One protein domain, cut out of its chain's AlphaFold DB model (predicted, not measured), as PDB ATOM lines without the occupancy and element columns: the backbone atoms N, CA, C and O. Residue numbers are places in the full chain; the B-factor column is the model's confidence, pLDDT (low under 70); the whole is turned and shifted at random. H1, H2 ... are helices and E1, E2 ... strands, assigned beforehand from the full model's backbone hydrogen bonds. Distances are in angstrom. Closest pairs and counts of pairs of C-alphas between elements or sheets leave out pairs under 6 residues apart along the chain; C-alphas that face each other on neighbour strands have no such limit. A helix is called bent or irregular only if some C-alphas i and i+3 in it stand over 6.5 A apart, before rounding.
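AT A GLANCE: This is residues 8 to 92 of the 93 residues of an uncharacterized protein of Rhodoferax fermentans (UniProt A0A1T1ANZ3). A small two-stranded hairpin, E1 and E2, makes the middle, with H1 packed on one side of it and H3 on the opposite side. Two long stretches with no named element, residues 26 to 42 and 47 to 63, loop round through the short H2, which packs on H3. The printed part has 85 residues, under half of them in named elements, in the order H1, H2, E1, E2, H3; the class is mixed, helices and strands, and the sheet E1 - E2 is antiparallel. The whole is compact and rounded, with a radius of gyration of the C-alphas of 12.4 A and spans of 32 by 26 by 23 A.

HOW THE PARTS SIT: Start at H1, residues 12 to 25: its Tyr 22 has its C-alpha 5.5 A from that of Ala 78 in E2, residues 75 to 80, their closest pair. Further on, H2, residues 43 to 46, touches H3, residues 81 to 91; the closest C-alphas, of Ile 45 and Cys 83, are 6.5 A apart. H1 and H3 are apart. Look next at E1, residues 64 to 68, which forms an antiparallel hairpin with E2 at 151 degrees; N 65 and O 79 are within hydrogen-bond range at 2.8 A, as are N 79 and O 65 at 2.9 A. Val 64 and Ser 81 are the closest C-alphas of E1 and H3, 5.4 A apart. Every O i to N i+4 pair is within range in H3, 8 of 10 in H1, and H2 is too short for one.

IN THESE COORDINATES: Find C-alpha 12 at (52.583, -30.303, -45.744); from there H1 runs 20.6 A to C-alpha 25, only just irregular, with C-alphas 13 and 16 6.6 A apart. H2 measures 4.9 A, E1 13.0 A and E2 14.6 A. H3 runs 14.8 A to C-alpha 91 at (28.995, -32.684, -54.164).

THE WHOLE: The C-alphas farthest apart, of Asp 9 and Ala 43, are 34.4 A apart. The links H1 to H2 and H2 to E1 are long. The printed part has no cut, and no printed residue is under 70 in pLDDT.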
ATOM      1  N   ASN A   8      45.732 -24.068 -48.279       94.75
ATOM      2  CA  ASN A   8      46.603 -23.696 -49.394       94.75
ATOM      3  C   ASN A   8      47.931 -23.116 -48.901       94.75
ATOM      4  O   ASN A   8      48.975 -23.422 -49.475       94.75
ATOM      5  N   ASP A   9      47.893 -22.382 -47.788       96.50
ATOM      6  CA  ASP A   9      49.076 -21.769 -47.176       96.50
ATOM      7  C   ASP A   9      49.745 -22.674 -46.128       96.50
ATOM      8  O   ASP A   9      50.898 -22.459 -45.759       96.50
ATOM      9  N   THR A  10      49.044 -23.708 -45.644       95.69
ATOM     10  CA  THR A  10      49.553 -24.619 -44.608       95.69
ATOM     11  C   THR A  10      50.578 -25.602 -45.191       95.69
ATOM     12  O   THR A  10      50.209 -26.451 -46.021       95.69
ATOM     13  N   PRO A  11      51.840 -25.594 -44.709       95.12
ATOM     14  CA  PRO A  11      52.868 -26.528 -45.152       95.12
ATOM     15  C   PRO A  11      52.468 -27.987 -44.934       95.12
ATOM     16  O   PRO A  11      51.848 -28.348 -43.933       95.12
ATOM     17  N   PHE A  12      52.898 -28.872 -45.837       91.62
ATOM     18  CA  PHE A  12      52.583 -30.303 -45.744       91.62
ATOM     19  C   PHE A  12      53.009 -30.931 -44.403       91.62
ATOM     20  O   PHE A  12      52.304 -31.792 -43.874       91.62
ATOM     21  N   SER A  13      54.121 -30.463 -43.822       93.06
ATOM     22  CA  SER A  13      54.614 -30.880 -42.503       93.06
ATOM     23  C   SER A  13      53.637 -30.586 -41.362       93.06
ATOM     24  O   SER A  13      53.617 -31.322 -40.378       93.06
ATOM     25  N   GLU A  14      52.805 -29.554 -41.497       95.38
ATOM     26  CA  GLU A  14      51.870 -29.098 -40.463       95.38
ATOM     27  C   GLU A  14      50.465 -29.676 -40.641       95.38
ATOM     28  O   GLU A  14      49.737 -29.854 -39.664       95.38
ATOM     29  N   ARG A  15      50.091 -30.078 -41.864       95.50
ATOM     30  CA  ARG A  15      48.762 -30.650 -42.159       95.50
ATOM     31  C   ARG A  15      48.430 -31.878 -41.313       95.50
ATOM     32  O   ARG A  15      47.263 -32.132 -41.023       95.50
ATOM     33  N   ARG A  16      49.446 -32.640 -40.892       95.56
ATOM     34  CA  ARG A  16      49.259 -33.749 -39.950       95.56
ATOM     35  C   ARG A  16      48.744 -33.252 -38.597       95.56
ATOM     36  O   ARG A  16      47.761 -33.807 -38.120       95.56
ATOM     37  N   ALA A  17      49.371 -32.225 -38.027       97.44
ATOM     38  CA  ALA A  17      48.967 -31.648 -36.749       97.44
ATOM     39  C   ALA A  17      47.572 -31.009 -36.840       97.44
ATOM     40  O   ALA A  17      46.752 -31.213 -35.953       97.44
ATOM     41  N   VAL A  18      47.265 -30.334 -37.957       98.19
ATOM     42  CA  VAL A  18      45.920 -29.796 -38.235       98.19
ATOM     43  C   VAL A  18      44.870 -30.906 -38.226       98.19
ATOM     44  O   VAL A  18      43.856 -30.800 -37.543       98.19
ATOM     45  N   ARG A  19      45.118 -32.005 -38.947       97.88
ATOM     46  CA  ARG A  19      44.205 -33.155 -38.990       97.88
ATOM     47  C   ARG A  19      44.036 -33.816 -37.620       97.88
ATOM     48  O   ARG A  19      42.923 -34.207 -37.283       97.88
ATOM     49  N   GLU A  20      45.117 -33.967 -36.858       97.56
ATOM     50  CA  GLU A  20      45.079 -34.528 -35.502       97.56
ATOM     51  C   GLU A  20      44.281 -33.626 -34.548       97.56
ATOM     52  O   GLU A  20      43.470 -34.130 -33.773       97.56
ATOM     53  N   GLU A  21      44.422 -32.302 -34.659       98.44
ATOM     54  CA  GLU A  21      43.620 -31.364 -33.875       98.44
ATOM     55  C   GLU A  21      42.138 -31.425 -34.258       98.44
ATOM     56  O   GLU A  21      41.291 -31.496 -33.367       98.44
ATOM     57  N   TYR A  22      41.806 -31.474 -35.553       98.62
ATOM     58  CA  TYR A  22      40.424 -31.683 -35.994       98.62
ATOM     59  C   TYR A  22      39.845 -32.988 -35.458       98.62
ATOM     60  O   TYR A  22      38.751 -32.989 -34.902       98.62
ATOM     61  N   ALA A  23      40.587 -34.093 -35.558       98.31
ATOM     62  CA  ALA A  23      40.156 -35.369 -35.002       98.31
ATOM     63  C   ALA A  23      39.896 -35.267 -33.489       98.31
ATOM     64  O   ALA A  23      38.909 -35.818 -33.005       98.31
ATOM     65  N   ARG A  24      40.723 -34.517 -32.747       98.44
ATOM     66  CA  ARG A  24      40.534 -34.273 -31.312       98.44
ATOM     67  C   ARG A  24      39.260 -33.476 -31.021       98.44
ATOM     68  O   ARG A  24      38.472 -33.910 -30.185       98.44
ATOM     69  N   ILE A  25      39.043 -32.333 -31.680       98.25
ATOM     70  CA  ILE A  25      37.861 -31.480 -31.424       98.25
ATOM     71  C   ILE A  25      36.561 -32.088 -31.961       98.25
ATOM     72  O   ILE A  25      35.489 -31.775 -31.456       98.25
ATOM     73  N   GLN A  26      36.653 -32.982 -32.944       98.44
ATOM     74  CA  GLN A  26      35.529 -33.760 -33.459       98.44
ATOM     75  C   GLN A  26      35.242 -35.015 -32.618       98.44
ATOM     76  O   GLN A  26      34.425 -35.840 -33.022       98.44
ATOM     77  N   GLU A  27      35.916 -35.206 -31.477       98.38
ATOM     78  CA  GLU A  27      35.772 -36.393 -30.619       98.38
ATOM     79  C   GLU A  27      35.998 -37.711 -31.382       98.38
ATOM     80  O   GLU A  27      35.286 -38.699 -31.191       98.38
ATOM     81  N   GLY A  28      36.948 -37.707 -32.318       98.38
ATOM     82  CA  GLY A  28      37.234 -38.842 -33.188       98.38
ATOM     83  C   GLY A  28      36.169 -39.108 -34.252       98.38
ATOM     84  O   GLY A  28      36.293 -40.085 -34.978       98.38
ATOM     85  N   LYS A  29      35.138 -38.272 -34.400       98.81
ATOM     86  CA  LYS A  29      34.075 -38.454 -35.401       98.81
ATOM     87  C   LYS A  29      34.440 -37.773 -36.717       98.81
ATOM     88  O   LYS A  29      35.063 -36.720 -36.736       98.81
ATOM     89  N   CYS A  30      34.039 -38.361 -37.832       98.75
ATOM     90  CA  CYS A  30      34.154 -37.783 -39.166       98.75
ATOM     91  C   CYS A  30      33.212 -36.584 -39.297       98.75
ATOM     92  O   CYS A  30      32.018 -36.727 -39.038       98.75
ATOM     93  N   SER A  31      33.714 -35.428 -39.741       98.31
ATOM     94  CA  SER A  31      32.887 -34.214 -39.857       98.31
ATOM     95  C   SER A  31      31.794 -34.316 -40.927       98.31
ATOM     96  O   SER A  31      30.820 -33.576 -40.864       98.31
ATOM     97  N   HIS A  32      31.926 -35.245 -41.879       98.25
ATOM     98  CA  HIS A  32      30.932 -35.457 -42.930       98.25
ATOM     99  C   HIS A  32      29.837 -36.455 -42.526       98.25
ATOM    100  O   HIS A  32      28.653 -36.149 -42.617       98.25
ATOM    101  N   CYS A  33      30.213 -37.660 -42.084       98.25
ATOM    102  CA  CYS A  33      29.251 -38.746 -41.851       98.25
ATOM    103  C   CYS A  33      28.954 -39.021 -40.369       98.25
ATOM    104  O   CYS A  33      28.106 -39.856 -40.064       98.25
ATOM    105  N   GLY A  34      29.676 -38.385 -39.440       98.38
ATOM    106  CA  GLY A  34      29.504 -38.549 -37.994       98.38
ATOM    107  C   GLY A  34      30.013 -39.871 -37.398       98.38
ATOM    108  O   GLY A  34      30.060 -40.001 -36.176       98.38
ATOM    109  N   ALA A  35      30.417 -40.851 -38.215       98.50
ATOM    110  CA  ALA A  35      31.000 -42.110 -37.741       98.50
ATOM    111  C   ALA A  35      32.442 -41.925 -37.230       98.50
ATOM    112  O   ALA A  35      33.112 -40.959 -37.590       98.50
ATOM    113  N   GLN A  36      32.938 -42.863 -36.419       98.56
ATOM    114  CA  GLN A  36      34.305 -42.826 -35.879       98.56
ATOM    115  C   GLN A  36      35.365 -42.883 -36.992       98.56
ATOM    116  O   GLN A  36      35.269 -43.709 -37.900       98.56
ATOM    117  N   LEU A  37      36.375 -42.013 -36.919       98.56
ATOM    118  CA  LEU A  37      37.462 -41.847 -37.892       98.56
ATOM    119  C   LEU A  37      38.390 -43.065 -37.976       98.56
ATOM    120  O   LEU A  37      38.986 -43.293 -39.027       98.56
ATOM    121  N   ASP A  38      38.514 -43.831 -36.891       97.38
ATOM    122  CA  ASP A  38      39.268 -45.091 -36.839       97.38
ATOM    123  C   ASP A  38      38.447 -46.307 -37.310       97.38
ATOM    124  O   ASP A  38      38.986 -47.404 -37.470       97.38
ATOM    125  N   GLY A  39      37.155 -46.104 -37.570       96.56
ATOM    126  CA  GLY A  39      36.227 -47.100 -38.076       96.56
ATOM    127  C   GLY A  39      35.823 -46.869 -39.530       96.56
ATOM    128  O   GLY A  39      36.346 -46.016 -40.250       96.56
ATOM    129  N   ALA A  40      34.843 -47.655 -39.968       97.31
ATOM    130  CA  ALA A  40      34.237 -47.477 -41.277       97.31
ATOM    131  C   ALA A  40      33.292 -46.255 -41.297       97.31
ATOM    132  O   ALA A  40      32.658 -45.948 -40.282       97.31
ATOM    133  N   PRO A  41      33.132 -45.593 -42.457       98.25
ATOM    134  CA  PRO A  41      32.043 -44.647 -42.684       98.25
ATOM    135  C   PRO A  41      30.660 -45.281 -42.476       98.25
ATOM    136  O   PRO A  41      30.509 -46.503 -42.423       98.25
ATOM    137  N   THR A  42      29.622 -44.447 -42.440       98.19
ATOM    138  CA  THR A  42      28.231 -44.918 -42.390       98.19
ATOM    139  C   THR A  42      27.869 -45.774 -43.609       98.19
ATOM    140  O   THR A  42      28.446 -45.640 -44.691       98.19
ATOM    141  N   ALA A  43      26.860 -46.641 -43.453       97.69
ATOM    142  CA  ALA A  43      26.368 -47.488 -44.542       97.69
ATOM    143  C   ALA A  43      25.926 -46.673 -45.772       97.69
ATOM    144  O   ALA A  43      26.111 -47.115 -46.904       97.69
ATOM    145  N   GLU A  44      25.397 -45.464 -45.557       97.31
ATOM    146  CA  GLU A  44      25.039 -44.534 -46.628       97.31
ATOM    147  C   GLU A  44      26.251 -44.173 -47.497       97.31
ATOM    148  O   GLU A  44      26.186 -44.319 -48.718       97.31
ATOM    149  N   ILE A  45      27.371 -43.781 -46.883       98.06
ATOM    150  CA  ILE A  45      28.615 -43.467 -47.598       98.06
ATOM    151  C   ILE A  45      29.157 -44.705 -48.309       98.06
ATOM    152  O   ILE A  45      29.500 -44.637 -49.487       98.06
ATOM    153  N   LEU A  46      29.182 -45.854 -47.626       97.00
ATOM    154  CA  LEU A  46      29.675 -47.114 -48.192       97.00
ATOM    155  C   LEU A  46      28.836 -47.615 -49.379       97.00
ATOM    156  O   LEU A  46      29.343 -48.360 -50.214       97.00
ATOM    157  N   SER A  47      27.570 -47.203 -49.477       97.44
ATOM    158  CA  SER A  47      26.699 -47.553 -50.603       97.44
ATOM    159  C   SER A  47      27.000 -46.763 -51.887       97.44
ATOM    160  O   SER A  47      26.554 -47.156 -52.971       97.44
ATOM    161  N   LYS A  48      27.757 -45.657 -51.804       97.50
ATOM    162  CA  LYS A  48      28.109 -44.822 -52.960       97.50
ATOM    163  C   LYS A  48      29.215 -45.480 -53.790       97.50
ATOM    164  O   LYS A  48      30.217 -45.964 -53.270       97.50
ATOM    165  N   ARG A  49      29.058 -45.470 -55.118       97.62
ATOM    166  CA  ARG A  49      30.051 -46.032 -56.048       97.62
ATOM    167  C   ARG A  49      31.135 -45.009 -56.371       97.62
ATOM    168  O   ARG A  49      30.940 -44.132 -57.207       97.62
ATOM    169  N   ILE A  50      32.303 -45.171 -55.768       97.50
ATOM    170  CA  ILE A  50      33.446 -44.289 -56.016       97.50
ATOM    171  C   ILE A  50      34.220 -44.748 -57.258       97.50
ATOM    172  O   ILE A  50      34.653 -45.898 -57.353       97.50
ATOM    173  N   ASN A  51      34.429 -43.835 -58.206       97.44
ATOM    174  CA  ASN A  51      35.355 -44.014 -59.313       97.44
ATOM    175  C   ASN A  51      36.772 -43.674 -58.840       97.44
ATOM    176  O   ASN A  51      37.201 -42.523 -58.869       97.44
ATOM    177  N   THR A  52      37.523 -44.697 -58.437       95.94
ATOM    178  CA  THR A  52      38.879 -44.545 -57.887       95.94
ATOM    179  C   THR A  52      39.868 -43.887 -58.853       95.94
ATOM    180  O   THR A  52      40.859 -43.331 -58.398       95.94
ATOM    181  N   ARG A  53      39.590 -43.884 -60.166       97.06
ATOM    182  CA  ARG A  53      40.437 -43.234 -61.184       97.06
ATOM    183  C   ARG A  53      40.421 -41.704 -61.116       97.06
ATOM    184  O   ARG A  53      41.263 -41.083 -61.754       97.06
ATOM    185  N   LEU A  54      39.473 -41.109 -60.389       96.00
ATOM    186  CA  LEU A  54      39.424 -39.662 -60.153       96.00
ATOM    187  C   LEU A  54      40.436 -39.205 -59.092       96.00
ATOM    188  O   LEU A  54      40.695 -38.012 -58.972       96.00
ATOM    189  N   PHE A  55      41.009 -40.140 -58.329       96.62
ATOM    190  CA  PHE A  55      41.839 -39.841 -57.168       96.62
ATOM    191  C   PHE A  55      43.290 -40.299 -57.378       96.62
ATOM    192  O   PHE A  55      43.537 -41.254 -58.121       96.62
ATOM    193  N   PRO A  56      44.270 -39.662 -56.708       95.94
ATOM    194  CA  PRO A  56      45.659 -40.115 -56.728       95.94
ATOM    195  C   PRO A  56      45.816 -41.571 -56.261       95.94
ATOM    196  O   PRO A  56      45.093 -42.025 -55.377       95.94
ATOM    197  N   GLU A  57      46.829 -42.276 -56.774       95.19
ATOM    198  CA  GLU A  57      47.084 -43.707 -56.512       95.19
ATOM    199  C   GLU A  57      47.049 -44.087 -55.019       95.19
ATOM    200  O   GLU A  57      46.505 -45.119 -54.637       95.19
ATOM    201  N   ASN A  58      47.583 -43.223 -54.152       95.75
ATOM    202  CA  ASN A  58      47.676 -43.468 -52.711       95.75
ATOM    203  C   ASN A  58      46.561 -42.799 -51.887       95.75
ATOM    204  O   ASN A  58      46.652 -42.760 -50.661       95.75
ATOM    205  N   PHE A  59      45.512 -42.269 -52.518       96.94
ATOM    206  CA  PHE A  59      44.455 -41.529 -51.826       96.94
ATOM    207  C   PHE A  59      43.760 -42.374 -50.743       96.94
ATOM    208  O   PHE A  59      43.685 -41.970 -49.583       96.94
ATOM    209  N   PHE A  60      43.337 -43.594 -51.088       96.94
ATOM    210  CA  PHE A  60      42.639 -44.497 -50.161       96.94
ATOM    211  C   PHE A  60      43.569 -45.228 -49.182       96.94
ATOM    212  O   PHE A  60      43.088 -45.838 -48.232       96.94
ATOM    213  N   LYS A  61      44.896 -45.144 -49.367       96.81
ATOM    214  CA  LYS A  61      45.882 -45.697 -48.424       96.81
ATOM    215  C   LYS A  61      45.874 -44.945 -47.090       96.81
ATOM    216  O   LYS A  61      46.188 -45.524 -46.054       96.81
ATOM    217  N   TRP A  62      45.523 -43.660 -47.117       95.06
ATOM    218  CA  TRP A  62      45.427 -42.818 -45.930       95.06
ATOM    219  C   TRP A  62      43.962 -42.733 -45.496       95.06
ATOM    220  O   TRP A  62      43.169 -42.151 -46.228       95.06
ATOM    221  N   PRO A  63      43.569 -43.302 -44.342       96.62
ATOM    222  CA  PRO A  63      42.157 -43.467 -43.992       96.62
ATOM    223  C   PRO A  63      41.468 -42.162 -43.586       96.62
ATOM    224  O   PRO A  63      40.251 -42.072 -43.700       96.62
ATOM    225  N   VAL A  64      42.229 -41.152 -43.148       98.25
ATOM    226  CA  VAL A  64      41.704 -39.854 -42.706       98.25
ATOM    227  C   VAL A  64      42.361 -38.720 -43.485       98.25
ATOM    228  O   VAL A  64      43.591 -38.575 -43.509       98.25
ATOM    229  N   HIS A  65      41.525 -37.887 -44.090       97.75
ATOM    230  CA  HIS A  65      41.906 -36.722 -44.880       97.75
ATOM    231  C   HIS A  65      41.506 -35.439 -44.165       97.75
ATOM    232  O   HIS A  65      40.575 -35.420 -43.362       97.75
ATOM    233  N   LEU A  66      42.249 -34.373 -44.448       97.69
ATOM    234  CA  LEU A  66      41.919 -33.026 -44.008       97.69
ATOM    235  C   LEU A  66      41.106 -32.361 -45.117       97.69
ATOM    236  O   LEU A  66      41.655 -32.027 -46.167       97.69
ATOM    237  N   HIS A  67      39.807 -32.232 -44.893       97.81
ATOM    238  CA  HIS A  67      38.887 -31.607 -45.827       97.81
ATOM    239  C   HIS A  67      38.856 -30.091 -45.618       97.81
ATOM    240  O   HIS A  67      39.045 -29.600 -44.500       97.81
ATOM    241  N   HIS A  68      38.666 -29.357 -46.706       96.94
ATOM    242  CA  HIS A  68      38.709 -27.906 -46.751       96.94
ATOM    243  C   HIS A  68      37.791 -27.409 -47.862       96.94
ATOM    244  O   HIS A  68      37.508 -28.137 -48.807       96.94
ATOM    245  N   ASP A  69      37.349 -26.170 -47.719       95.56
ATOM    246  CA  ASP A  69      36.560 -25.464 -48.713       95.56
ATOM    247  C   ASP A  69      37.467 -25.053 -49.890       95.56
ATOM    248  O   ASP A  69      38.527 -24.454 -49.682       95.56
ATOM    249  N   HIS A  70      37.084 -25.403 -51.119       93.25
ATOM    250  CA  HIS A  70      37.901 -25.150 -52.313       93.25
ATOM    251  C   HIS A  70      37.857 -23.691 -52.809       93.25
ATOM    252  O   HIS A  70      38.754 -23.295 -53.555       93.25
ATOM    253  N   ASP A  71      36.886 -22.882 -52.372       93.88
ATOM    254  CA  ASP A  71      36.769 -21.469 -52.758       93.88
ATOM    255  C   ASP A  71      37.624 -20.566 -51.855       93.88
ATOM    256  O   ASP A  71      38.301 -19.643 -52.312       93.88
ATOM    257  N   THR A  72      37.610 -20.839 -50.553       96.12
ATOM    258  CA  THR A  72      38.292 -20.049 -49.518       96.12
ATOM    259  C   THR A  72      39.632 -20.647 -49.098       96.12
ATOM    260  O   THR A  72      40.483 -19.942 -48.555       96.12
ATOM    261  N   GLY A  73      39.832 -21.949 -49.320       96.38
ATOM    262  CA  GLY A  73      40.976 -22.706 -48.819       96.38
ATOM    263  C   GLY A  73      40.886 -23.057 -47.333       96.38
ATOM    264  O   GLY A  73      41.796 -23.698 -46.809       96.38
ATOM    265  N   MET A  74      39.832 -22.655 -46.620       98.12
ATOM    266  CA  MET A  74      39.756 -22.844 -45.171       98.12
ATOM    267  C   MET A  74      39.444 -24.294 -44.813       98.12
ATOM    268  O   MET A  74      38.539 -24.919 -45.366       98.12
ATOM    269  N   THR A  75      40.196 -24.850 -43.863       98.06
ATOM    270  CA  THR A  75      39.966 -26.216 -43.391       98.06
ATOM    271  C   THR A  75      38.602 -26.349 -42.720       98.06
ATOM    272  O   THR A  75      38.196 -25.494 -41.936       98.06
ATOM    273  N   ILE A  76      37.915 -27.456 -42.992       98.00
ATOM    274  CA  ILE A  76      36.588 -27.756 -42.441       98.00
ATOM    275  C   ILE A  76      36.704 -28.815 -41.348       98.00
ATOM    276  O   ILE A  76      36.148 -28.651 -40.263       98.00
ATOM    277  N   GLY A  77      37.427 -29.906 -41.620       98.12
ATOM    278  CA  GLY A  77      37.496 -31.014 -40.676       98.12
ATOM    279  C   GLY A  77      38.278 -32.232 -41.137       98.12
ATOM    280  O   GLY A  77      38.688 -32.356 -42.291       98.12
ATOM    281  N   ALA A  78      38.463 -33.165 -40.208       98.69
ATOM    282  CA  ALA A  78      38.967 -34.499 -40.492       98.69
ATOM    283  C   ALA A  78      37.819 -35.407 -40.960       98.69
ATOM    284  O   ALA A  78      36.790 -35.530 -40.290       98.69
ATOM    285  N   VAL A  79      38.006 -36.077 -42.095       98.75
ATOM    286  CA  VAL A  79      37.011 -36.973 -42.704       98.75
ATOM    287  C   VAL A  79      37.646 -38.300 -43.105       98.75
ATOM    288  O   VAL A  79      38.845 -38.354 -43.375       98.75
ATOM    289  N   HIS A  80      36.859 -39.374 -43.210       98.75
ATOM    290  CA  HIS A  80      37.335 -40.601 -43.860       98.75
ATOM    291  C   HIS A  80      37.746 -40.328 -45.312       98.75
ATOM    292  O   HIS A  80      37.124 -39.503 -45.981       98.75
ATOM    293  N   SER A  81      38.709 -41.078 -45.846       98.25
ATOM    294  CA  SER A  81      39.073 -41.022 -47.272       98.25
ATOM    295  C   SER A  81      37.881 -41.284 -48.186       98.25
ATOM    296  O   SER A  81      37.655 -40.552 -49.142       98.25
ATOM    297  N   THR A  82      37.053 -42.271 -47.848       98.25
ATOM    298  CA  THR A  82      35.815 -42.576 -48.574       98.25
ATOM    299  C   THR A  82      34.818 -41.418 -48.522       98.25
ATOM    300  O   THR A  82      34.217 -41.095 -49.540       98.25
ATOM    301  N   CYS A  83      34.663 -40.759 -47.366       98.62
ATOM    302  CA  CYS A  83      33.809 -39.574 -47.241       98.62
ATOM    303  C   CYS A  83      34.332 -38.421 -48.100       98.62
ATOM    304  O   CYS A  83      33.555 -37.800 -48.811       98.62
ATOM    305  N   ASN A  84      35.644 -38.176 -48.083       98.38
ATOM    306  CA  ASN A  84      36.266 -37.147 -48.915       98.38
ATOM    307  C   ASN A  84      36.073 -37.428 -50.413       98.38
ATOM    308  O   ASN A  84      35.736 -36.528 -51.172       98.38
ATOM    309  N   ALA A  85      36.193 -38.690 -50.834       98.12
ATOM    310  CA  ALA A  85      35.904 -39.078 -52.209       98.12
ATOM    311  C   ALA A  85      34.428 -38.890 -52.593       98.12
ATOM    312  O   ALA A  85      34.143 -38.540 -53.736       98.12
ATOM    313  N   VAL A  86      33.487 -39.119 -51.669       98.31
ATOM    314  CA  VAL A  86      32.058 -38.852 -51.908       98.31
ATOM    315  C   VAL A  86      31.795 -37.356 -52.054       98.31
ATOM    316  O   VAL A  86      31.123 -36.969 -53.009       98.31
ATOM    317  N   LEU A  87      32.353 -36.541 -51.154       97.25
ATOM    318  CA  LEU A  87      32.276 -35.078 -51.193       97.25
ATOM    319  C   LEU A  87      32.759 -34.532 -52.539       97.25
ATOM    320  O   LEU A  87      31.995 -33.856 -53.225       97.25
ATOM    321  N   TRP A  88      33.935 -34.968 -52.996       96.19
ATOM    322  CA  TRP A  88      34.402 -34.648 -54.344       96.19
ATOM    323  C   TRP A  88      33.387 -35.125 -55.378       96.19
ATOM    324  O   TRP A  88      32.733 -34.327 -56.052       96.19
ATOM    325  N   GLN A  89      33.239 -36.447 -55.526       97.31
ATOM    326  CA  GLN A  89      32.594 -37.060 -56.693       97.31
ATOM    327  C   GLN A  89      31.135 -36.643 -56.882       97.31
ATOM    328  O   GLN A  89      30.660 -36.607 -58.019       97.31
ATOM    329  N   TYR A  90      30.416 -36.375 -55.795       97.12
ATOM    330  CA  TYR A  90      28.975 -36.147 -55.834       97.12
ATOM    331  C   TYR A  90      28.550 -34.732 -55.451       97.12
ATOM    332  O   TYR A  90      27.447 -34.343 -55.833       97.12
ATOM    333  N   HIS A  91      29.380 -33.984 -54.720       93.75
ATOM    334  CA  HIS A  91      28.995 -32.684 -54.164       93.75
ATOM    335  C   HIS A  91      29.817 -31.514 -54.717       93.75
ATOM    336  O   HIS A  91      29.435 -30.370 -54.498       93.75
ATOM    337  N   GLY A  92      30.854 -31.785 -55.520       88.12
ATOM    338  CA  GLY A  92      31.690 -30.737 -56.115       88.12
ATOM    339  C   GLY A  92      32.642 -30.087 -55.112       88.12
ATOM    340  O   GLY A  92      33.077 -28.960 -55.339       88.12
TER     341      GLY A  92